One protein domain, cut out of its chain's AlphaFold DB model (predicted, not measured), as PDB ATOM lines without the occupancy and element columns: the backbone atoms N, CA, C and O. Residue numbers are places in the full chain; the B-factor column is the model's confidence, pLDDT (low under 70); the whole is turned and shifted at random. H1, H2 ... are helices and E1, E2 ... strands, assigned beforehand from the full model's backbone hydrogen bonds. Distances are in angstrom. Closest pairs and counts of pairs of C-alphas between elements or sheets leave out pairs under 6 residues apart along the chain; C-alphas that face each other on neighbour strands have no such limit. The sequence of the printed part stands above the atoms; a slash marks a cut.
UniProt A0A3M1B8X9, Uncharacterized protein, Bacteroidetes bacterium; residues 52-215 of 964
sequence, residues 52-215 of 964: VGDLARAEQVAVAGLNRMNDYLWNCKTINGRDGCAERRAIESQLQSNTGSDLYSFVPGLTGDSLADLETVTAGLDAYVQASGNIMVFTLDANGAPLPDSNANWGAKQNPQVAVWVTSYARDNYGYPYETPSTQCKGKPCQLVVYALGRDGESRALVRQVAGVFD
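Overview. This is residues 52 to 215 of the 964 residues of an uncharacterized protein of Bacteroidetes bacterium (UniProt A0A3M1B8X9). A strongly twisted sheet of five antiparallel strands curls round one long helix, H1, and a second helix, H2, on the same face of the sheet, makes a corner with the last residues of H1. Two shorter helices, H3 and H4, only graze the sheet. The 164 printed residues run H1 H2 H3 H4 E1 E2 E3 E4 E5, class mixed, helices and strands; the sheet's order is E2 E1 E3 E4 E5. The whole is compact, radius of gyration of the C-alphas 15.4 A, with spans of 46 by 35 by 25 A.

Arrangement. H1, residues 52 to 73, is on the sheet; its closest C-alphas to E4, residues 190 to 200, are Ala 62 and Gly 198, 4.0 A apart. With residues 72 to 73 alone it touches H2, residues 84 to 97, about perpendicular at 81 degrees; the closest C-alphas, Leu 73 and Gly 84, are 4.2 A apart. H1 and H2 on one face of the sheet make two layers. H3, residues 112 to 121, and H4, residues 125 to 131, touch only at the corner, only just, with 3 pairs of C-alphas within 8 A, the closest Leu 118 and Leu 125 at 5.6 A. E1, residues 136 to 140, and E2, residues 146 to 149, form a hairpin, with N 139 and O 147 2.8 A apart. E1 and E3, residues 161 to 170, are antiparallel, with N 138 and O 162 2.8 A apart. E3, E4 and E5, residues 203 to 214, form a meander, each strand the antiparallel neighbour of the one before, with N 165 and O 195 3.0 A apart and N 196 and O 207 2.8 A apart. Every O i to N i+4 pair is within hydrogen-bond range in H1, H2 and H4, and 4 of 6 in H3.

Along the chain. H1 begins at C-alpha 52, (-21.422, 17.881, -12.199), and is 31.9 A long; H2 is 19.6 A. E3 is 30.2 A, E4 32.9 A and E5 34.9 A, ending at C-alpha 214, (-30.504, 51.931, -27.646).

Size, cuts and confidence. The C-alphas farthest apart, Gln 158 and Gly 187, are 46.5 A apart, and the printed part has no cut. The links H2 to H3, E2 to E3 and E3 to E4 are long. Mean pLDDT of the printed part is 80.2; residues 97 to 105, 112 to 123, 171 to 179, 185 to 187 and 214 to 215 are under 70.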
ATOM      1  N   VAL A  52     -20.801  16.796 -12.980       77.69
ATOM      2  CA  VAL A  52     -21.422  17.881 -12.199       77.69
ATOM      3  C   VAL A  52     -20.372  18.893 -11.725       77.69
ATOM      4  O   VAL A  52     -20.616  20.098 -11.772       77.69
ATOM      5  N   GLY A  53     -19.192  18.422 -11.305       84.44
ATOM      6  CA  GLY A  53     -18.084  19.295 -10.916       84.44
ATOM      7  C   GLY A  53     -17.529  20.105 -12.089       84.44
ATOM      8  O   GLY A  53     -17.261  21.295 -11.936       84.44
ATOM      9  N   ASP A  54     -17.382  19.476 -13.252       86.38
ATOM     10  CA  ASP A  54     -16.885  20.111 -14.475       86.38
ATOM     11  C   ASP A  54     -17.901  21.119 -15.035       86.38
ATOM     12  O   ASP A  54     -17.524  22.213 -15.448       86.38
ATOM     13  N   LEU A  55     -19.200  20.805 -14.979       86.00
ATOM     14  CA  LEU A  55     -20.271  21.712 -15.398       86.00
ATOM     15  C   LEU A  55     -20.331  22.970 -14.521       86.00
ATOM     16  O   LEU A  55     -20.393  24.079 -15.047       86.00
ATOM     17  N   ALA A  56     -20.248  22.813 -13.196       88.19
ATOM     18  CA  ALA A  56     -20.229  23.949 -12.275       88.19
ATOM     19  C   ALA A  56     -19.008  24.856 -12.506       88.19
ATOM     20  O   ALA A  56     -19.110  26.081 -12.426       88.19
ATOM     21  N   ARG A  57     -17.845  24.273 -12.832       89.31
ATOM     22  CA  ARG A  57     -16.655  25.056 -13.195       89.31
ATOM     23  C   ARG A  57     -16.810  25.724 -14.556       89.31
ATOM     24  O   ARG A  57     -16.501  26.905 -14.661       89.31
ATOM     25  N   ALA A  58     -17.356  25.040 -15.561       90.75
ATOM     26  CA  ALA A  58     -17.677  25.645 -16.854       90.75
ATOM     27  C   ALA A  58     -18.621  26.854 -16.701       90.75
ATOM     28  O   ALA A  58     -18.427  27.873 -17.362       90.75
ATOM     29  N   GLU A  59     -19.593  26.800 -15.789       91.94
ATOM     30  CA  GLU A  59     -20.482  27.931 -15.494       91.94
ATOM     31  C   GLU A  59     -19.734  29.104 -14.840       91.94
ATOM     32  O   GLU A  59     -19.861  30.246 -15.285       91.94
ATOM     33  N   GLN A  60     -18.879  28.838 -13.846       90.69
ATOM     34  CA  GLN A  60     -18.022  29.871 -13.241       90.69
ATOM     35  C   GLN A  60     -17.123  30.551 -14.283       90.69
ATOM     36  O   GLN A  60     -16.922  31.767 -14.252       90.69
ATOM     37  N   VAL A  61     -16.621  29.773 -15.242       90.88
ATOM     38  CA  VAL A  61     -15.788  30.248 -16.349       90.88
ATOM     39  C   VAL A  61     -16.578  31.146 -17.300       90.88
ATOM     40  O   VAL A  61     -16.085  32.204 -17.698       90.88
ATOM     41  N   ALA A  62     -17.822  30.776 -17.608       92.69
ATOM     42  CA  ALA A  62     -18.731  31.598 -18.399       92.69
ATOM     43  C   ALA A  62     -18.993  32.961 -17.731       92.69
ATOM     44  O   ALA A  62     -18.862  34.005 -18.374       92.69
ATOM     45  N   VAL A  63     -19.276  32.969 -16.422       91.25
ATOM     46  CA  VAL A  63     -19.493  34.199 -15.637       91.25
ATOM     47  C   VAL A  63     -18.238  35.080 -15.606       91.25
ATOM     48  O   VAL A  63     -18.329  36.300 -15.753       91.25
ATOM     49  N   ALA A  64     -17.048  34.489 -15.466       90.00
ATOM     50  CA  ALA A  64     -15.793  35.237 -15.503       90.00
ATOM     51  C   ALA A  64     -15.562  35.925 -16.864       90.00
ATOM     52  O   ALA A  64     -15.158  37.092 -16.907       90.00
ATOM     53  N   GLY A  65     -15.863  35.242 -17.974       89.81
ATOM     54  CA  GLY A  65     -15.778  35.826 -19.318       89.81
ATOM     55  C   GLY A  65     -16.773  36.960 -19.552       89.81
ATOM     56  O   GLY A  65     -16.416  37.985 -20.133       89.81
ATOM     57  N   LEU A  66     -17.994  36.816 -19.040       89.62
ATOM     58  CA  LEU A  66     -19.027  37.847 -19.096       89.62
ATOM     59  C   LEU A  66     -18.577  39.141 -18.397       89.62
ATOM     60  O   LEU A  66     -18.594  40.215 -19.000       89.62
ATOM     61  N   ASN A  67     -18.078  39.027 -17.161       88.31
ATOM     62  CA  ASN A  67     -17.547  40.165 -16.405       88.31
ATOM     63  C   ASN A  67     -16.386  40.840 -17.140       88.31
ATOM     64  O   ASN A  67     -16.285  42.067 -17.162       88.31
ATOM     65  N   ARG A  68     -15.524  40.047 -17.790       86.31
ATOM     66  CA  ARG A  68     -14.404  40.569 -18.576       86.31
ATOM     67  C   ARG A  68     -14.858  41.344 -19.807       86.31
ATOM     68  O   ARG A  68     -14.261  42.373 -20.110       86.31
ATOM     69  N   MET A  69     -15.891  40.872 -20.497       85.12
ATOM     70  CA  MET A  69     -16.466  41.565 -21.651       85.12
ATOM     71  C   MET A  69     -17.172  42.858 -21.239       85.12
ATOM     72  O   MET A  69     -17.043  43.868 -21.926       85.12
ATOM     73  N   ASN A  70     -17.857  42.855 -20.095       85.81
ATOM     74  CA  ASN A  70     -18.456  44.060 -19.532       85.81
ATOM     75  C   ASN A  70     -17.381  45.126 -19.237       85.81
ATOM     76  O   ASN A  70     -17.490  46.274 -19.659       85.81
ATOM     77  N   ASP A  71     -16.284  44.707 -18.603       84.62
ATOM     78  CA  ASP A  71     -15.093  45.529 -18.376       84.62
ATOM     79  C   ASP A  71     -14.436  46.028 -19.672       84.62
ATOM     80  O   ASP A  71     -13.860  47.112 -19.716       84.62
ATOM     81  N   TYR A  72     -14.478  45.224 -20.727       84.12
ATOM     82  CA  TYR A  72     -13.909  45.575 -22.017       84.12
ATOM     83  C   TYR A  72     -14.749  46.644 -22.727       84.12
ATOM     84  O   TYR A  72     -14.259  47.750 -22.948       84.12
ATOM     85  N   LEU A  73     -16.015  46.345 -23.032       81.81
ATOM     86  CA  LEU A  73     -16.888  47.200 -23.846       81.81
ATOM     87  C   LEU A  73     -17.343  48.468 -23.117       81.81
ATOM     88  O   LEU A  73     -17.423  49.531 -23.731       81.81
ATOM     89  N   TRP A  74     -17.649  48.373 -21.820       82.50
ATOM     90  CA  TRP A  74     -18.273  49.481 -21.086       82.50
ATOM     91  C   TRP A  74     -17.278  50.305 -20.282       82.50
ATOM     92  O   TRP A  74     -17.409  51.524 -20.249       82.50
ATOM     93  N   ASN A  75     -16.239  49.672 -19.724       84.56
ATOM     94  CA  ASN A  75     -15.139  50.390 -19.066       84.56
ATOM     95  C   ASN A  75     -14.000  50.749 -20.039       84.56
ATOM     96  O   ASN A  75     -12.931  51.172 -19.597       84.56
ATOM     97  N   CYS A  76     -14.218  50.569 -21.348       85.25
ATOM     98  CA  CYS A  76     -13.307  50.945 -22.431       85.25
ATOM     99  C   CYS A  76     -11.865  50.463 -22.220       85.25
ATOM    100  O   CYS A  76     -10.895  51.150 -22.550       85.25
ATOM    101  N   LYS A  77     -11.710  49.270 -21.636       88.25
ATOM    102  CA  LYS A  77     -10.389  48.684 -21.407       88.25
ATOM    103  C   LYS A  77      -9.822  48.180 -22.722       88.25
ATOM    104  O   LYS A  77     -10.528  47.604 -23.542       88.25
ATOM    105  N   THR A  78      -8.515  48.331 -22.891       84.62
ATOM    106  CA  THR A  78      -7.826  47.740 -24.033       84.62
ATOM    107  C   THR A  78      -7.489  46.280 -23.747       84.62
ATOM    108  O   THR A  78      -6.823  45.973 -22.756       84.62
ATOM    109  N   ILE A  79      -7.901  45.369 -24.626       81.31
ATOM    110  CA  ILE A  79      -7.520  43.953 -24.570       81.31
ATOM    111  C   ILE A  79      -6.816  43.600 -25.879       81.31
ATOM    112  O   ILE A  79      -7.373  43.782 -26.954       81.31
ATOM    113  N   ASN A  80      -5.569  43.121 -25.803       78.38
ATOM    114  CA  ASN A  80      -4.742  42.788 -26.975       78.38
ATOM    115  C   ASN A  80      -4.648  43.915 -28.025       78.38
ATOM    116  O   ASN A  80      -4.672  43.661 -29.226       78.38
ATOM    117  N   GLY A  81      -4.566  45.170 -27.574       81.88
ATOM    118  CA  GLY A  81      -4.508  46.336 -28.463       81.88
ATOM    119  C   GLY A  81      -5.846  46.733 -29.096       81.88
ATOM    120  O   GLY A  81      -5.871  47.676 -29.879       81.88
ATOM    121  N   ARG A  82      -6.952  46.058 -28.758       80.12
ATOM    122  CA  ARG A  82      -8.305  46.459 -29.160       80.12
ATOM    123  C   ARG A  82      -8.915  47.371 -28.110       80.12
ATOM    124  O   ARG A  82      -8.814  47.067 -26.927       80.12
ATOM    125  N   ASP A  83      -9.522  48.468 -28.542       85.19
ATOM    126  CA  ASP A  83     -10.214  49.429 -27.682       85.19
ATOM    127  C   ASP A  83     -11.710  49.085 -27.606       85.19
ATOM    128  O   ASP A  83     -12.430  49.199 -28.602       85.19
ATOM    129  N   GLY A  84     -12.187  48.697 -26.420       84.50
ATOM    130  CA  GLY A  84     -13.590  48.347 -26.219       84.50
ATOM    131  C   GLY A  84     -14.566  49.503 -26.463       84.50
ATOM    132  O   GLY A  84     -15.682  49.260 -26.916       84.50
ATOM    133  N   CYS A  85     -14.143  50.762 -26.287       84.75
ATOM    134  CA  CYS A  85     -14.945  51.947 -26.623       84.75
ATOM    135  C   CYS A  85     -15.129  52.097 -28.143       84.75
ATOM    136  O   CYS A  85     -16.178  52.538 -28.621       84.75
ATOM    137  N   ALA A  86     -14.088  51.780 -28.919       84.38
ATOM    138  CA  ALA A  86     -14.155  51.785 -30.377       84.38
ATOM    139  C   ALA A  86     -15.056  50.652 -30.883       84.38
ATOM    140  O   ALA A  86     -15.890  50.880 -31.757       84.38
ATOM    141  N   GLU A  87     -14.942  49.462 -30.290       83.06
ATOM    142  CA  GLU A  87     -15.774  48.314 -30.647       83.06
ATOM    143  C   GLU A  87     -17.250  48.536 -30.292       83.06
ATOM    144  O   GLU A  87     -18.119  48.276 -31.122       83.06
ATOM    145  N   ARG A  88     -17.542  49.125 -29.124       85.50
ATOM    146  CA  ARG A  88     -18.899  49.541 -28.748       85.50
ATOM    147  C   ARG A  88     -19.505  50.508 -29.764       85.50
ATOM    148  O   ARG A  88     -20.567  50.222 -30.307       85.50
ATOM    149  N   ARG A  89     -18.829  51.629 -30.049       82.44
ATOM    150  CA  ARG A  89     -19.320  52.642 -31.007       82.44
ATOM    151  C   ARG A  89     -19.556  52.058 -32.390       82.44
ATOM    152  O   ARG A  89     -20.460  52.471 -33.111       82.44
ATOM    153  N   ALA A  90     -18.735  51.089 -32.772       80.88
ATOM    154  CA  ALA A  90     -18.919  50.409 -34.029       80.88
ATOM    155  C   ALA A  90     -20.192  49.542 -34.015       80.88
ATOM    156  O   ALA A  90     -20.960  49.614 -34.973       80.88
ATOM    157  N   ILE A  91     -20.468  48.800 -32.930       82.06
ATOM    158  CA  ILE A  91     -21.709  48.011 -32.774       82.06
ATOM    159  C   ILE A  91     -22.929  48.939 -32.834       82.06
ATOM    160  O   ILE A  91     -23.886  48.655 -33.550       82.06
ATOM    161  N   GLU A  92     -22.869  50.081 -32.150       79.62
ATOM    162  CA  GLU A  92     -23.909  51.119 -32.176       79.62
ATOM    163  C   GLU A  92     -24.163  51.625 -33.599       79.62
ATOM    164  O   GLU A  92     -25.297  51.620 -34.080       79.62
ATOM    165  N   SER A  93     -23.092  51.980 -34.311       78.50
ATOM    166  CA  SER A  93     -23.163  52.434 -35.698       78.50
ATOM    167  C   SER A  93     -23.724  51.360 -36.634       78.50
ATOM    168  O   SER A  93     -24.538  51.675 -37.505       78.50
ATOM    169  N   GLN A  94     -23.357  50.087 -36.447       79.19
ATOM    170  CA  GLN A  94     -23.900  48.977 -37.231       79.19
ATOM    171  C   GLN A  94     -25.414  48.845 -37.023       79.19
ATOM    172  O   GLN A  94     -26.151  48.759 -38.003       79.19
ATOM    173  N   LEU A  95     -25.884  48.908 -35.775       77.19
ATOM    174  CA  LEU A  95     -27.308  48.811 -35.444       77.19
ATOM    175  C   LEU A  95     -28.132  50.014 -35.928       77.19
ATOM    176  O   LEU A  95     -29.307  49.856 -36.276       77.19
ATOM    177  N   GLN A  96     -27.529  51.206 -35.962       73.94
ATOM    178  CA  GLN A  96     -28.187  52.447 -36.381       73.94
ATOM    179  C   GLN A  96     -28.204  52.644 -37.903       73.94
ATOM    180  O   GLN A  96     -29.225  53.039 -38.469       73.94
ATOM    181  N   SER A  97     -27.073  52.400 -38.569       68.81
ATOM    182  CA  SER A  97     -26.853  52.794 -39.967       68.81
ATOM    183  C   SER A  97     -26.836  51.627 -40.948       68.81
ATOM    184  O   SER A  97     -26.975  51.852 -42.148       68.81
ATOM    185  N   ASN A  98     -26.681  50.385 -40.466       65.50
ATOM    186  CA  ASN A  98     -26.447  49.205 -41.303       65.50
ATOM    187  C   ASN A  98     -25.177  49.306 -42.187       65.50
ATOM    188  O   ASN A  98     -25.035  48.548 -43.144       65.50
ATOM    189  N   THR A  99     -24.257  50.242 -41.900       61.72
ATOM    190  CA  THR A  99     -23.097  50.561 -42.766       61.72
ATOM    191  C   THR A  99     -21.730  50.482 -42.066       61.72
ATOM    192  O   THR A  99     -20.809  51.222 -42.401       61.72
ATOM    193  N   GLY A 100     -21.565  49.564 -41.108       56.81
ATOM    194  CA  GLY A 100     -20.276  49.275 -40.461       56.81
ATOM    195  C   GLY A 100     -19.547  48.073 -41.077       56.81
ATOM    196  O   GLY A 100     -20.186  47.097 -41.460       56.81
ATOM    197  N   SER A 101     -18.213  48.133 -41.172       59.06
ATOM    198  CA  SER A 101     -17.347  46.977 -41.474       59.06
ATOM    199  C   SER A 101     -17.460  45.891 -40.396       59.06
ATOM    200  O   SER A 101     -17.704  46.247 -39.249       59.06
ATOM    201  N   ASP A 102     -17.221  44.618 -40.742       56.59
ATOM    202  CA  ASP A 102     -17.265  43.461 -39.827       56.59
ATOM    203  C   ASP A 102     -16.639  43.759 -38.451       56.59
ATOM    204  O   ASP A 102     -15.467  44.130 -38.345       56.59
ATOM    205  N   LEU A 103     -17.445  43.614 -37.396       59.34
ATOM    206  CA  LEU A 103     -17.069  43.946 -36.023       59.34
ATOM    207  C   LEU A 103     -16.757  42.698 -35.210       59.34
ATOM    208  O   LEU A 103     -17.500  41.719 -35.225       59.34
ATOM    209  N   TYR A 104     -15.670  42.781 -34.447       65.44
ATOM    210  CA  TYR A 104     -14.953  41.638 -33.886       65.44
ATOM    211  C   TYR A 104     -15.640  40.898 -32.726       65.44
ATOM    212  O   TYR A 104     -15.074  39.920 -32.235       65.44
ATOM    213  N   SER A 105     -16.854  41.290 -32.328       69.69
ATOM    214  CA  SER A 105     -17.633  40.578 -31.304       69.69
ATOM    215  C   SER A 105     -19.134  40.479 -31.593       69.69
ATOM    216  O   SER A 105     -19.859  39.952 -30.753       69.69
ATOM    217  N   PHE A 106     -19.641  40.982 -32.729       80.62
ATOM    218  CA  PHE A 106     -21.081  40.960 -33.023       80.62
ATOM    219  C   PHE A 106     -21.455  39.764 -33.904       80.62
ATOM    220  O   PHE A 106     -20.960  39.616 -35.024       80.62
ATOM    221  N   VAL A 107     -22.351  38.910 -33.408       83.12
ATOM    222  CA  VAL A 107     -22.818  37.716 -34.121       83.12
ATOM    223  C   VAL A 107     -24.347  37.765 -34.231       83.12
ATOM    224  O   VAL A 107     -25.053  37.348 -33.306       83.12
ATOM    225  N   PRO A 108     -24.896  38.260 -35.356       70.81
ATOM    226  CA  PRO A 108     -26.333  38.510 -35.512       70.81
ATOM    227  C   PRO A 108     -27.210  37.251 -35.620       70.81
ATOM    228  O   PRO A 108     -28.399  37.371 -35.874       70.81
ATOM    229  N   GLY A 109     -26.661  36.046 -35.447       72.31
ATOM    230  CA  GLY A 109     -27.409  34.793 -35.616       72.31
ATOM    231  C   GLY A 109     -27.103  33.698 -34.598       72.31
ATOM    232  O   GLY A 109     -27.678  32.623 -34.699       72.31
ATOM    233  N   LEU A 110     -26.212  33.941 -33.629       77.00
ATOM    234  CA  LEU A 110     -25.860  32.946 -32.614       77.00
ATOM    235  C   LEU A 110     -26.682  33.191 -31.339       77.00
ATOM    236  O   LEU A 110     -26.299  33.990 -30.479       77.00
ATOM    237  N   THR A 111     -27.836  32.527 -31.259       74.38
ATOM    238  CA  THR A 111     -28.749  32.500 -30.102       74.38
ATOM    239  C   THR A 111     -28.496  31.285 -29.208       74.38
ATOM    240  O   THR A 111     -27.832  30.330 -29.615       74.38
ATOM    241  N   GLY A 112     -29.068  31.290 -27.998       68.00
ATOM    242  CA  GLY A 112     -29.058  30.124 -27.106       68.00
ATOM    243  C   GLY A 112     -29.604  28.853 -27.770       68.00
ATOM    244  O   GLY A 112     -28.991  27.798 -27.651       68.00
ATOM    245  N   ASP A 113     -30.688  28.978 -28.538       67.44
ATOM    246  CA  ASP A 113     -31.339  27.839 -29.199       67.44
ATOM    247  C   ASP A 113     -30.526  27.334 -30.404       67.44
ATOM    248  O   ASP A 113     -30.383  26.130 -30.602       67.44
ATOM    249  N   SER A 114     -29.864  28.240 -31.136       62.50
ATOM    250  CA  SER A 114     -28.980  27.869 -32.250       62.50
ATOM    251  C   SER A 114     -27.759  27.047 -31.818       62.50
ATOM    252  O   SER A 114     -27.174  26.347 -32.639       62.50
ATOM    253  N   LEU A 115     -27.368  27.090 -30.539       65.56
ATOM    254  CA  LEU A 115     -26.254  26.287 -30.022       65.56
ATOM    255  C   LEU A 115     -26.616  24.799 -29.915       65.56
ATOM    256  O   LEU A 115     -25.754  23.959 -30.168       65.56
ATOM    257  N   ALA A 116     -27.877  24.478 -29.604       64.06
ATOM    258  CA  ALA A 116     -28.374  23.100 -29.606       64.06
ATOM    259  C   ALA A 116     -28.449  22.534 -31.038       64.06
ATOM    260  O   ALA A 116     -28.106  21.374 -31.277       64.06
ATOM    261  N   ASP A 117     -28.800  23.378 -32.012       59.00
ATOM    262  CA  ASP A 117     -28.808  23.012 -33.433       59.00
ATOM    263  C   ASP A 117     -27.385  22.916 -34.022       59.00
ATOM    264  O   ASP A 117     -27.096  22.054 -34.854       59.00
ATOM    265  N   LEU A 118     -26.439  23.738 -33.560       57.50
ATOM    266  CA  LEU A 118     -25.035  23.679 -33.991       57.50
ATOM    267  C   LEU A 118     -24.320  22.396 -33.543       57.50
ATOM    268  O   LEU A 118     -23.403  21.953 -34.239       57.50
ATOM    269  N   GLU A 119     -24.745  21.761 -32.444       59.72
ATOM    270  CA  GLU A 119     -24.263  20.423 -32.066       59.72
ATOM    271  C   GLU A 119     -24.746  19.321 -33.024       59.72
ATOM    272  O   GLU A 119     -24.106  18.271 -33.107       59.72
ATOM    273  N   THR A 120     -25.819  19.554 -33.791       58.38
ATOM    274  CA  THR A 120     -26.416  18.545 -34.685       58.38
ATOM    275  C   THR A 120     -26.162  18.778 -36.182       58.38
ATOM    276  O   THR A 120     -26.187  17.805 -36.938       58.38
ATOM    277  N   VAL A 121     -25.882  20.014 -36.634       52.81
ATOM    278  CA  VAL A 121     -25.941  20.373 -38.076       52.81
ATOM    279  C   VAL A 121     -24.603  20.794 -38.723       52.81
ATOM    280  O   VAL A 121     -24.486  20.765 -39.948       52.81
ATOM    281  N   THR A 122     -23.545  21.132 -37.976       50.22
ATOM    282  CA  THR A 122     -22.232  21.508 -38.569       50.22
ATOM    283  C   THR A 122     -21.064  20.817 -37.861       50.22
ATOM    284  O   THR A 122     -21.294  20.010 -36.971       50.22
ATOM    285  N   ALA A 123     -19.815  21.058 -38.283       56.50
ATOM    286  CA  ALA A 123     -18.579  20.371 -37.863       56.50
ATOM    287  C   ALA A 123     -18.209  20.458 -36.352       56.50
ATOM    288  O   ALA A 123     -17.044  20.297 -35.990       56.50
ATOM    289  N   GLY A 124     -19.188  20.687 -35.474       77.31
ATOM    290  CA  GLY A 124     -19.084  20.859 -34.035       77.31
ATOM    291  C   GLY A 124     -19.064  22.337 -33.660       77.31
ATOM    292  O   GLY A 124     -18.353  23.131 -34.273       77.31
ATOM    293  N   LEU A 125     -19.805  22.702 -32.611       84.19
ATOM    294  CA  LEU A 125     -19.772  24.026 -31.978       84.19
ATOM    295  C   LEU A 125     -18.336  24.543 -31.771       84.19
ATOM    296  O   LEU A 125     -18.041  25.710 -32.017       84.19
ATOM    297  N   ASP A 126     -17.421  23.651 -31.393       87.31
ATOM    298  CA  ASP A 126     -16.012  23.985 -31.203       87.31
ATOM    299  C   ASP A 126     -15.333  24.449 -32.498       87.31
ATOM    300  O   ASP A 126     -14.587  25.423 -32.467       87.31
ATOM    301  N   ALA A 127     -15.621  23.818 -33.641       87.56
ATOM    302  CA  ALA A 127     -15.075  24.233 -34.932       87.56
ATOM    303  C   ALA A 127     -15.625  25.602 -35.364       87.56
ATOM    304  O   ALA A 127     -14.891  26.406 -35.937       87.56
ATOM    305  N   TYR A 128     -16.892  25.896 -35.049       87.56
ATOM    306  CA  TYR A 128     -17.483  27.212 -35.301       87.56
ATOM    307  C   TYR A 128     -16.811  28.303 -34.457       87.56
ATOM    308  O   TYR A 128     -16.412  29.338 -34.991       87.56
ATOM    309  N   VAL A 129     -16.618  28.053 -33.156       89.62
ATOM    310  CA  VAL A 129     -15.893  28.976 -32.267       89.62
ATOM    311  C   VAL A 129     -14.453  29.171 -32.747       89.62
ATOM    312  O   VAL A 129     -13.993  30.307 -32.816       89.62
ATOM    313  N   GLN A 130     -13.762  28.097 -33.147       90.50
ATOM    314  CA  GLN A 130     -12.392  28.157 -33.669       90.50
ATOM    315  C   GLN A 130     -12.270  28.963 -34.970       90.50
ATOM    316  O   GLN A 130     -11.258  29.637 -35.171       90.50
ATOM    317  N   ALA A 131     -13.274  28.890 -35.850       87.56
ATOM    318  CA  ALA A 131     -13.266  29.544 -37.158       87.56
ATOM    319  C   ALA A 131     -13.802  30.987 -37.140       87.56
ATOM    320  O   ALA A 131     -13.490  31.762 -38.044       87.56
ATOM    321  N   SER A 132     -14.613  31.357 -36.146       86.44
ATOM    322  CA  SER A 132     -15.226  32.686 -36.080       86.44
ATOM    323  C   SER A 132     -14.198  33.759 -35.729       86.44
ATOM    324  O   SER A 132     -13.512  33.647 -34.722       86.44
ATOM    325  N   GLY A 133     -14.119  34.838 -36.513       84.81
ATOM    326  CA  GLY A 133     -13.348  36.040 -36.159       84.81
ATOM    327  C   GLY A 133     -14.069  36.979 -35.181       84.81
ATOM    328  O   GLY A 133     -13.438  37.893 -34.647       84.81
ATOM    329  N   ASN A 134     -15.363  36.728 -34.940       86.88
ATOM    330  CA  ASN A 134     -16.280  37.607 -34.202       86.88
ATOM    331  C   ASN A 134     -16.646  37.059 -32.812       86.88
ATOM    332  O   ASN A 134     -17.618  37.495 -32.202       86.88
ATOM    333  N   ILE A 135     -15.929  36.040 -32.337       89.75
ATOM    334  CA  ILE A 135     -16.061  35.496 -30.982       89.75
ATOM    335  C   ILE A 135     -14.729  35.736 -30.281       89.75
ATOM    336  O   ILE A 135     -13.680  35.502 -30.871       89.75
ATOM    337  N   MET A 136     -14.741  36.194 -29.034       89.81
ATOM    338  CA  MET A 136     -13.514  36.330 -28.250       89.81
ATOM    339  C   MET A 136     -13.344  35.138 -27.320       89.81
ATOM    340  O   MET A 136     -14.232  34.852 -26.519       89.81
ATOM    341  N   VAL A 137     -12.197  34.460 -27.403       92.25
ATOM    342  CA  VAL A 137     -11.853  33.356 -26.502       92.25
ATOM    343  C   VAL A 137     -10.892  33.832 -25.417       92.25
ATOM    344  O   VAL A 137      -9.896  34.502 -25.688       92.25
ATOM    345  N   PHE A 138     -11.181  33.453 -24.176       92.69
ATOM    346  CA  PHE A 138     -10.308  33.649 -23.026       92.69
ATOM    347  C   PHE A 138     -10.007  32.301 -22.370       92.69
ATOM    348  O   PHE A 138     -10.884  31.448 -22.265       92.69
ATOM    349  N   THR A 139      -8.784  32.123 -21.886       93.50
ATOM    350  CA  THR A 139      -8.387  31.003 -21.027       93.50
ATOM    351  C   THR A 139      -8.214  31.533 -19.607       93.50
ATOM    352  O   THR A 139      -7.556  32.556 -19.415       93.50
ATOM    353  N   LEU A 140      -8.800  30.870 -18.608       89.69
ATOM    354  CA  LEU A 140      -8.579  31.253 -17.213       89.69
ATOM    355  C   LEU A 140      -7.175  30.840 -16.772       89.69
ATOM    356  O   LEU A 140      -6.739  29.711 -17.013       89.69
ATOM    357  N   ASP A 141      -6.467  31.753 -16.115       88.69
ATOM    358  CA  ASP A 141      -5.233  31.414 -15.414       88.69
ATOM    359  C   ASP A 141      -5.512  30.688 -14.082       88.69
ATOM    360  O   ASP A 141      -6.658  30.479 -13.681       88.69
ATOM    361  N   ALA A 142      -4.449  30.303 -13.370       85.19
ATOM    362  CA  ALA A 142      -4.562  29.616 -12.080       85.19
ATOM    363  C   ALA A 142      -5.279  30.442 -10.988       85.19
ATOM    364  O   ALA A 142      -5.707  29.872  -9.987       85.19
ATOM    365  N   ASN A 143      -5.416  31.760 -11.174       84.69
ATOM    366  CA  ASN A 143      -6.122  32.662 -10.266       84.69
ATOM    367  C   ASN A 143      -7.580  32.905 -10.695       84.69
ATOM    368  O   ASN A 143      -8.275  33.696 -10.061       84.69
ATOM    369  N   GLY A 144      -8.042  32.263 -11.774       81.06
ATOM    370  CA  GLY A 144      -9.374  32.479 -12.330       81.06
ATOM    371  C   GLY A 144      -9.509  33.792 -13.106       81.06
ATOM    372  O   GLY A 144     -10.629  34.250 -13.331       81.06
ATOM    373  N   ALA A 145      -8.400  34.417 -13.521       80.94
ATOM    374  CA  ALA A 145      -8.439  35.610 -14.356       80.94
ATOM    375  C   ALA A 145      -8.508  35.221 -15.848       80.94
ATOM    376  O   ALA A 145      -7.662  34.456 -16.320       80.94
ATOM    377  N   PRO A 146      -9.477  35.744 -16.623       84.19
ATOM    378  CA  PRO A 146      -9.575  35.474 -18.053       84.19
ATOM    379  C   PRO A 146      -8.466  36.194 -18.822       84.19
ATOM    380  O   PRO A 146      -8.450  37.425 -18.935       84.19
ATOM    381  N   LEU A 147      -7.544  35.411 -19.382       86.81
ATOM    382  CA  LEU A 147      -6.497  35.871 -20.283       86.81
ATOM    383  C   LEU A 147      -6.941  35.652 -21.732       86.81
ATOM    384  O   LEU A 147      -7.396  34.557 -22.059       86.81
ATOM    385  N   PRO A 148      -6.817  36.653 -22.615       87.81
ATOM    386  CA  PRO A 148      -7.161  36.485 -24.023       87.81
ATOM    387  C   PRO A 148      -6.391  35.329 -24.664       87.81
ATOM    388  O   PRO A 148      -5.191  35.173 -24.433       87.81
ATOM    389  N   ASP A 149      -7.065  34.556 -25.505       87.00
ATOM    390  CA  ASP A 149      -6.487  33.435 -26.238       87.00
ATOM    391  C   ASP A 149      -6.859  33.518 -27.724       87.00
ATOM    392  O   ASP A 149      -7.752  34.268 -28.118       87.00
ATOM    393  N   SER A 150      -6.164  32.764 -28.574       87.56
ATOM    394  CA  SER A 150      -6.597  32.628 -29.964       87.56
ATOM    395  C   SER A 150      -7.790  31.678 -30.051       87.56
ATOM    396  O   SER A 150      -7.833  30.652 -29.372       87.56
ATOM    397  N   ASN A 151      -8.736  31.967 -30.942       85.94
ATOM    398  CA  ASN A 151      -9.903  31.105 -31.139       85.94
ATOM    399  C   ASN A 151      -9.512  29.696 -31.594       85.94
ATOM    400  O   ASN A 151     -10.125  28.722 -31.171       85.94
ATOM    401  N   ALA A 152      -8.418  29.572 -32.355       87.94
ATOM    402  CA  ALA A 152      -7.831  28.288 -32.742       87.94
ATOM    403  C   ALA A 152      -7.437  27.400 -31.541       87.94
ATOM    404  O   ALA A 152      -7.308  26.189 -31.701       87.94
ATOM    405  N   ASN A 153      -7.260  27.978 -30.345       88.62
ATOM    406  CA  ASN A 153      -6.952  27.244 -29.118       88.62
ATOM    407  C   ASN A 153      -8.197  26.798 -28.336       88.62
ATOM    408  O   ASN A 153      -8.043  26.130 -27.308       88.62
ATOM    409  N   TRP A 154      -9.412  27.149 -28.773       91.88
ATOM    410  CA  TRP A 154     -10.650  26.687 -28.145       91.88
ATOM    411  C   TRP A 154     -10.728  25.158 -28.185       91.88
ATOM    412  O   TRP A 154     -10.680  24.552 -29.249       91.88
ATOM    413  N   GLY A 155     -10.802  24.519 -27.021       86.94
ATOM    414  CA  GLY A 155     -10.851  23.065 -26.883       86.94
ATOM    415  C   GLY A 155      -9.543  22.308 -27.069       86.94
ATOM    416  O   GLY A 155      -9.529  21.092 -26.897       86.94
ATOM    417  N   ALA A 156      -8.444  22.995 -27.391       84.31
ATOM    418  CA  ALA A 156      -7.129  22.373 -27.536       84.31
ATOM    419  C   ALA A 156      -6.350  22.300 -26.208       84.31
ATOM    420  O   ALA A 156      -5.384  21.542 -26.095       84.31
ATOM    421  N   LYS A 157      -6.735  23.099 -25.205       75.38
ATOM    422  CA  LYS A 157      -6.052  23.209 -23.907       75.38
ATOM    423  C   LYS A 157      -6.824  22.474 -22.809       75.38
ATOM    424  O   LYS A 157      -8.040  22.354 -22.872       75.38
ATOM    425  N   GLN A 158      -6.100  22.015 -21.785       80.25
ATOM    426  CA  GLN A 158      -6.698  21.411 -20.584       80.25
ATOM    427  C   GLN A 158      -7.275  22.448 -19.610       80.25
ATOM    428  O   GLN A 158      -8.041  22.083 -18.727       80.25
ATOM    429  N   ASN A 159      -6.898  23.722 -19.743       90.38
ATOM    430  CA  ASN A 159      -7.378  24.775 -18.853       90.38
ATOM    431  C   ASN A 159      -8.817  25.175 -19.202       90.38
ATOM    432  O   ASN A 159      -9.180  25.111 -20.377       90.38
ATOM    433  N   PRO A 160      -9.595  25.676 -18.230       93.94
ATOM    434  CA  PRO A 160     -10.916  26.212 -18.502       93.94
ATOM    435  C   PRO A 160     -10.883  27.423 -19.445       93.94
ATOM    436  O   PRO A 160     -10.016  28.297 -19.328       93.94
ATOM    437  N   GLN A 161     -11.836  27.487 -20.374       94.75
ATOM    438  CA  GLN A 161     -11.913  28.522 -21.411       94.75
ATOM    439  C   GLN A 161     -13.321  29.102 -21.515       94.75
ATOM    440  O   GLN A 161     -14.297  28.409 -21.254       94.75
ATOM    441  N   VAL A 162     -13.447  30.353 -21.952       94.62
ATOM    442  CA  VAL A 162     -14.732  31.003 -22.233       94.62
ATOM    443  C   VAL A 162     -14.724  31.680 -23.599       94.62
ATOM    444  O   VAL A 162     -13.789  32.405 -23.926       94.62
ATOM    445  N   ALA A 163     -15.772  31.448 -24.383       93.12
ATOM    446  CA  ALA A 163     -16.033  32.101 -25.661       93.12
ATOM    447  C   ALA A 163     -17.157  33.133 -25.493       93.12
ATOM    448  O   ALA A 163     -18.226  32.784 -25.000       93.12
ATOM    449  N   VAL A 164     -16.936  34.393 -25.879       91.50
ATOM    450  CA  VAL A 164     -17.867  35.506 -25.620       91.50
ATOM    451  C   VAL A 164     -18.212  36.266 -26.905       91.50
ATOM    452  O   VAL A 164     -17.323  36.551 -27.708       91.50
ATOM    453  N   TRP A 165     -19.490  36.614 -27.094       91.81
ATOM    454  CA  TRP A 165     -19.992  37.411 -28.225       91.81
ATOM    455  C   TRP A 165     -21.187  38.289 -27.829       91.81
ATOM    456  O   TRP A 165     -21.803  38.088 -26.784       91.81
ATOM    457  N   VAL A 166     -21.527  39.263 -28.672       89.62
ATOM    458  CA  VAL A 166     -22.655  40.189 -28.522       89.62
ATOM    459  C   VAL A 166     -23.659  39.959 -29.650       89.62
ATOM    460  O   VAL A 166     -23.292  39.736 -30.802       89.62
ATOM    461  N   THR A 167     -24.944  40.035 -29.332       89.44
ATOM    462  CA  THR A 167     -26.041  40.043 -30.306       89.44
ATOM    463  C   THR A 167     -27.092  41.076 -29.890       89.44
ATOM    464  O   THR A 167     -26.995  41.636 -28.796       89.44
ATOM    465  N   SER A 168     -28.070  41.379 -30.746       86.94
ATOM    466  CA  SER A 168     -29.110  42.374 -30.442       86.94
ATOM    467  C   SER A 168     -30.511  41.831 -30.689       86.94
ATOM    468  O   SER A 168     -30.684  40.974 -31.547       86.94
ATOM    469  N   TYR A 169     -31.506  42.332 -29.960       84.38
ATOM    470  CA  TYR A 169     -32.916  41.954 -30.082       84.38
ATOM    471  C   TYR A 169     -33.803  43.200 -30.115       84.38
ATOM    472  O   TYR A 169     -33.460  44.229 -29.532       84.38
ATOM    473  N   ALA A 170     -34.952  43.117 -30.785       79.75
ATOM    474  CA  ALA A 170     -35.964  44.170 -30.718       79.75
ATOM    475  C   ALA A 170     -36.581  44.215 -29.308       79.75
ATOM    476  O   ALA A 170     -36.898  43.165 -28.748       79.75
ATOM    477  N   ARG A 171     -36.765  45.420 -28.745       68.69
ATOM    478  CA  ARG A 171     -37.245  45.612 -27.361       68.69
ATOM    479  C   ARG A 171     -38.618  44.985 -27.088       68.69
ATOM    480  O   ARG A 171     -38.865  44.584 -25.961       68.69
ATOM    481  N   ASP A 172     -39.470  44.862 -28.106       63.81
ATOM    482  CA  ASP A 172     -40.849  44.368 -27.965       63.81
ATOM    483  C   ASP A 172     -40.929  42.859 -27.630       63.81
ATOM    484  O   ASP A 172     -41.970  42.379 -27.182       63.81
ATOM    485  N   ASN A 173     -39.831  42.105 -27.785       59.09
ATOM    486  CA  ASN A 173     -39.739  40.691 -27.408       59.09
ATOM    487  C   ASN A 173     -39.181  40.532 -25.984       59.09
ATOM    488  O   ASN A 173     -38.042  40.116 -25.777       59.09
ATOM    489  N   TYR A 174     -40.010  40.855 -24.989       53.53
ATOM    490  CA  TYR A 174     -39.672  40.743 -23.561       53.53
ATOM    491  C   TYR A 174     -39.646  39.296 -23.028       53.53
ATOM    492  O   TYR A 174     -39.209  39.057 -21.901       53.53
ATOM    493  N   GLY A 175     -40.134  38.330 -23.811       56.50
ATOM    494  CA  GLY A 175     -40.188  36.921 -23.432       56.50
ATOM    495  C   GLY A 175     -38.878  36.201 -23.725       56.50
ATOM    496  O   GLY A 175     -38.388  36.222 -24.848       56.50
ATOM    497  N   TYR A 176     -38.320  35.533 -22.717       54.53
ATOM    498  CA  TYR A 176     -37.333  34.481 -22.940       54.53
ATOM    499  C   TYR A 176     -38.058  33.176 -23.333       54.53
ATOM    500  O   TYR A 176     -39.029  32.841 -22.647       54.53
ATOM    501  N   PRO A 177     -37.594  32.398 -24.333       61.12
ATOM    502  CA  PRO A 177     -36.425  32.594 -25.202       61.12
ATOM    503  C   PRO A 177     -36.537  33.779 -26.160       61.12
ATOM    504  O   PRO A 177     -37.596  34.037 -26.712       61.12
ATOM    505  N   TYR A 178     -35.426  34.498 -26.368       62.94
ATOM    506  CA  TYR A 178     -35.387  35.535 -27.396       62.94
ATOM    507  C   TYR A 178     -35.399  34.867 -28.771       62.94
ATOM    508  O   TYR A 178     -34.416  34.246 -29.171       62.94
ATOM    509  N   GLU A 179     -36.507  35.000 -29.490       60.91
ATOM    510  CA  GLU A 179     -36.762  34.167 -30.668       60.91
ATOM    511  C   GLU A 179     -35.985  34.601 -31.917       60.91
ATOM    512  O   GLU A 179     -35.704  33.783 -32.792       60.91
ATOM    513  N   THR A 180     -35.634  35.884 -32.064       73.88
ATOM    514  CA  THR A 180     -34.969  36.362 -33.290       73.88
ATOM    515  C   THR A 180     -34.056  37.553 -33.011       73.88
ATOM    516  O   THR A 180     -34.549  38.613 -32.613       73.88
ATOM    517  N   PRO A 181     -32.733  37.421 -33.233       76.69
ATOM    518  CA  PRO A 181     -31.835  38.561 -33.203       76.69
ATOM    519  C   PRO A 181     -32.262  39.616 -34.222       76.69
ATOM    520  O   PRO A 181     -32.546  39.302 -35.379       76.69
ATOM    521  N   SER A 182     -32.279  40.878 -33.808       75.69
ATOM    522  CA  SER A 182     -32.412  41.986 -34.742       75.69
ATOM    523  C   SER A 182     -31.040  42.353 -35.295       75.69
ATOM    524  O   SER A 182     -30.050  42.440 -34.566       75.69
ATOM    525  N   THR A 183     -30.981  42.600 -36.597       72.44
ATOM    526  CA  THR A 183     -29.829  43.237 -37.249       72.44
ATOM    527  C   THR A 183     -30.040  44.735 -37.450       72.44
ATOM    528  O   THR A 183     -29.122  45.409 -37.900       72.44
ATOM    529  N   GLN A 184     -31.232  45.268 -37.142       72.31
ATOM    530  CA  GLN A 184     -31.620  46.644 -37.467       72.31
ATOM    531  C   GLN A 184     -32.430  47.290 -36.339       72.31
ATOM    532  O   GLN A 184     -33.447  46.753 -35.901       72.31
ATOM    533  N   CYS A 185     -32.011  48.482 -35.918       68.81
ATOM    534  CA  CYS A 185     -32.632  49.237 -34.820       68.81
ATOM    535  C   CYS A 185     -33.143  50.606 -35.274       68.81
ATOM    536  O   CYS A 185     -33.363  51.521 -34.482       68.81
ATOM    537  N   LYS A 186     -33.313  50.787 -36.586       68.69
ATOM    538  CA  LYS A 186     -33.685  52.078 -37.155       68.69
ATOM    539  C   LYS A 186     -35.094  52.475 -36.704       68.69
ATOM    540  O   LYS A 186     -36.081  51.910 -37.166       68.69
ATOM    541  N   GLY A 187     -35.166  53.467 -35.815       65.19
ATOM    542  CA  GLY A 187     -36.424  54.016 -35.300       65.19
ATOM    543  C   GLY A 187     -37.141  53.130 -34.278       65.19
ATOM    544  O   GLY A 187     -38.293  53.407 -33.959       65.19
ATOM    545  N   LYS A 188     -36.489  52.075 -33.772       71.19
ATOM    546  CA  LYS A 188     -37.022  51.223 -32.706       71.19
ATOM    547  C   LYS A 188     -35.936  50.915 -31.690       71.19
ATOM    548  O   LYS A 188     -34.795  50.683 -32.094       71.19
ATOM    549  N   PRO A 189     -36.274  50.841 -30.401       73.69
ATOM    550  CA  PRO A 189     -35.270  50.517 -29.425       73.69
ATOM    551  C   PRO A 189     -34.814  49.056 -29.533       73.69
ATOM    552  O   PRO A 189     -35.618  48.146 -29.752       73.69
ATOM    553  N   CYS A 190     -33.514  48.833 -29.357       79.06
ATOM    554  CA  CYS A 190     -32.894  47.511 -29.401       79.06
ATOM    555  C   CYS A 190     -32.114  47.218 -28.135       79.06
ATOM    556  O   CYS A 190     -31.450  48.094 -27.588       79.06
ATOM    557  N   GLN A 191     -32.134  45.956 -27.730       84.44
ATOM    558  CA  GLN A 191     -31.438  45.446 -26.566       84.44
ATOM    559  C   GLN A 191     -30.205  44.652 -26.998       84.44
ATOM    560  O   GLN A 191     -30.325  43.675 -27.736       84.44
ATOM    561  N   LEU A 192     -29.020  45.045 -26.530       85.56
ATOM    562  CA  LEU A 192     -27.800  44.254 -26.686       85.56
ATOM    563  C   LEU A 192     -27.733  43.169 -25.615       85.56
ATOM    564  O   LEU A 192     -27.975  43.428 -24.436       85.56
ATOM    565  N   VAL A 193     -27.336  41.964 -26.008       86.25
ATOM    566  CA  VAL A 193     -27.138  40.824 -25.112       86.25
ATOM    567  C   VAL A 193     -25.765  40.220 -25.377       86.25
ATOM    568  O   VAL A 193     -25.449  39.852 -26.508       86.25
ATOM    569  N   VAL A 194     -24.956  40.103 -24.328       89.94
ATOM    570  CA  VAL A 194     -23.677  39.388 -24.336       89.94
ATOM    571  C   VAL A 194     -23.921  37.938 -23.944       89.94
ATOM    572  O   VAL A 194     -24.568  37.673 -22.934       89.94
ATOM    573  N   TYR A 195     -23.375  37.004 -24.708       90.75
ATOM    574  CA  TYR A 195     -23.359  35.577 -24.407       90.75
ATOM    575  C   TYR A 195     -21.930  35.133 -24.092       90.75
ATOM    576  O   TYR A 195     -20.988  35.599 -24.727       90.75
ATOM    577  N   ALA A 196     -21.779  34.223 -23.131       92.62
ATOM    578  CA  ALA A 196     -20.520  33.623 -22.716       92.62
ATOM    579  C   ALA A 196     -20.691  32.102 -22.576       92.62
ATOM    580  O   ALA A 196     -21.459  31.626 -21.743       92.62
ATOM    581  N   LEU A 197     -19.973  31.331 -23.389       93.69
ATOM    582  CA  LEU A 197     -19.927  29.873 -23.339       93.69
ATOM    583  C   LEU A 197     -18.651  29.446 -22.617       93.69
ATOM    584  O   LEU A 197     -17.562  29.555 -23.175       93.69
ATOM    585  N   GLY A 198     -18.774  28.990 -21.376       93.81
ATOM    586  CA  GLY A 198     -17.671  28.442 -20.597       93.81
ATOM    587  C   GLY A 198     -17.471  26.953 -20.862       93.81
ATOM    588  O   GLY A 198     -18.421  26.219 -21.138       93.81
ATOM    589  N   ARG A 199     -16.219  26.511 -20.781       93.38
ATOM    590  CA  ARG A 199     -15.773  25.138 -21.014       93.38
ATOM    591  C   ARG A 199     -14.778  24.718 -19.942       93.38
ATOM    592  O   ARG A 199     -13.823  25.446 -19.676       93.38
ATOM    593  N   ASP A 200     -14.963  23.513 -19.414       92.75
ATOM    594  CA  ASP A 200     -13.968  22.796 -18.615       92.75
ATOM    595  C   ASP A 200     -13.980  21.308 -19.001       92.75
ATOM    596  O   ASP A 200     -14.997  20.623 -18.875       92.75
ATOM    597  N   GLY A 201     -12.875  20.823 -19.573       88.31
ATOM    598  CA  GLY A 201     -12.822  19.510 -20.218       88.31
ATOM    599  C   GLY A 201     -13.812  19.380 -21.388       88.31
ATOM    600  O   GLY A 201     -13.724  20.115 -22.380       88.31
ATOM    601  N   GLU A 202     -14.728  18.413 -21.283       85.12
ATOM    602  CA  GLU A 202     -15.837  18.192 -22.230       85.12
ATOM    603  C   GLU A 202     -17.129  18.922 -21.822       85.12
ATOM    604  O   GLU A 202     -18.052  19.029 -22.629       85.12
ATOM    605  N   SER A 203     -17.200  19.439 -20.593       88.19
ATOM    606  CA  SER A 203     -18.394  20.113 -20.083       88.19
ATOM    607  C   SER A 203     -18.479  21.544 -20.606       88.19
ATOM    608  O   SER A 203     -17.470  22.252 -20.691       88.19
ATOM    609  N   ARG A 204     -19.699  21.979 -20.938       89.44
ATOM    610  CA  ARG A 204     -19.998  23.322 -21.449       89.44
ATOM    611  C   ARG A 204     -21.160  23.938 -20.674       89.44
ATOM    612  O   ARG A 204     -22.133  23.248 -20.384       89.44
ATOM    613  N   ALA A 205     -21.073  25.233 -20.391       90.31
ATOM    614  CA  ALA A 205     -22.147  26.003 -19.773       90.31
ATOM    615  C   ALA A 205     -22.297  27.354 -20.476       90.31
ATOM    616  O   ALA A 205     -21.313  28.059 -20.690       90.31
ATOM    617  N   LEU A 206     -23.526  27.718 -20.834       89.69
ATOM    618  CA  LEU A 206     -23.834  28.994 -21.476       89.69
ATOM    619  C   LEU A 206     -24.456  29.955 -20.463       89.69
ATOM    620  O   LEU A 206     -25.483  29.652 -19.862       89.69
ATOM    621  N   VAL A 207     -23.871  31.141 -20.340       89.19
ATOM    622  CA  VAL A 207     -24.384  32.261 -19.545       89.19
ATOM    623  C   VAL A 207     -24.577  33.466 -20.466       89.19
ATOM    624  O   VAL A 207     -23.942  33.571 -21.513       89.19
ATOM    625  N   ARG A 208     -25.475  34.386 -20.114       87.25
ATOM    626  CA  ARG A 208     -25.694  35.626 -20.871       87.25
ATOM    627  C   ARG A 208     -26.071  36.793 -19.965       87.25
ATOM    628  O   ARG A 208     -26.556  36.575 -18.858       87.25
ATOM    629  N   GLN A 209     -25.927  38.014 -20.470       86.69
ATOM    630  CA  GLN A 209     -26.325  39.248 -19.792       86.69
ATOM    631  C   GLN A 209     -26.786  40.303 -20.787       86.69
ATOM    632  O   GLN A 209     -26.242  40.433 -21.880       86.69
ATOM    633  N   VAL A 210     -27.782  41.083 -20.390       83.81
ATOM    634  CA  VAL A 210     -28.219  42.265 -21.134       83.81
ATOM    635  C   VAL A 210     -27.191  43.375 -20.936       83.81
ATOM    636  O   VAL A 210     -26.913  43.754 -19.805       83.81
ATOM    637  N   ALA A 211     -26.630  43.876 -22.034       76.69
ATOM    638  CA  ALA A 211     -25.544  44.849 -22.032       76.69
ATOM    639  C   ALA A 211     -26.043  46.306 -22.071       76.69
ATOM    640  O   ALA A 211     -25.386  47.185 -21.530       76.69
ATOM    641  N   GLY A 212     -27.190  46.566 -22.711       75.62
ATOM    642  CA  GLY A 212     -27.756  47.914 -22.840       75.62
ATOM    643  C   GLY A 212     -28.962  47.987 -23.780       75.62
ATOM    644  O   GLY A 212     -29.260  47.013 -24.477       75.62
ATOM    645  N   VAL A 213     -29.649  49.136 -23.796       76.25
ATOM    646  CA  VAL A 213     -30.765  49.450 -24.708       76.25
ATOM    647  C   VAL A 213     -30.456  50.746 -25.463       76.25
ATOM    648  O   VAL A 213     -30.114  51.743 -24.837       76.25
ATOM    649  N   PHE A 214     -30.611  50.742 -26.787       65.81
ATOM    650  CA  PHE A 214     -30.504  51.931 -27.646       65.81
ATOM    651  C   PHE A 214     -31.899  52.422 -28.013       65.81
ATOM    652  O   PHE A 214     -32.704  51.583 -28.397       65.81
ATOM    653  N   ASP A 215     -32.190  53.724 -27.921       63.97
ATOM    654  CA  ASP A 215     -33.464  54.337 -28.338       63.97
ATOM    655  C   ASP A 215     -33.205  55.683 -29.046       63.97
ATOM    656  O   ASP A 215     -32.329  56.434 -28.624       63.97
TER     657      ASP A 215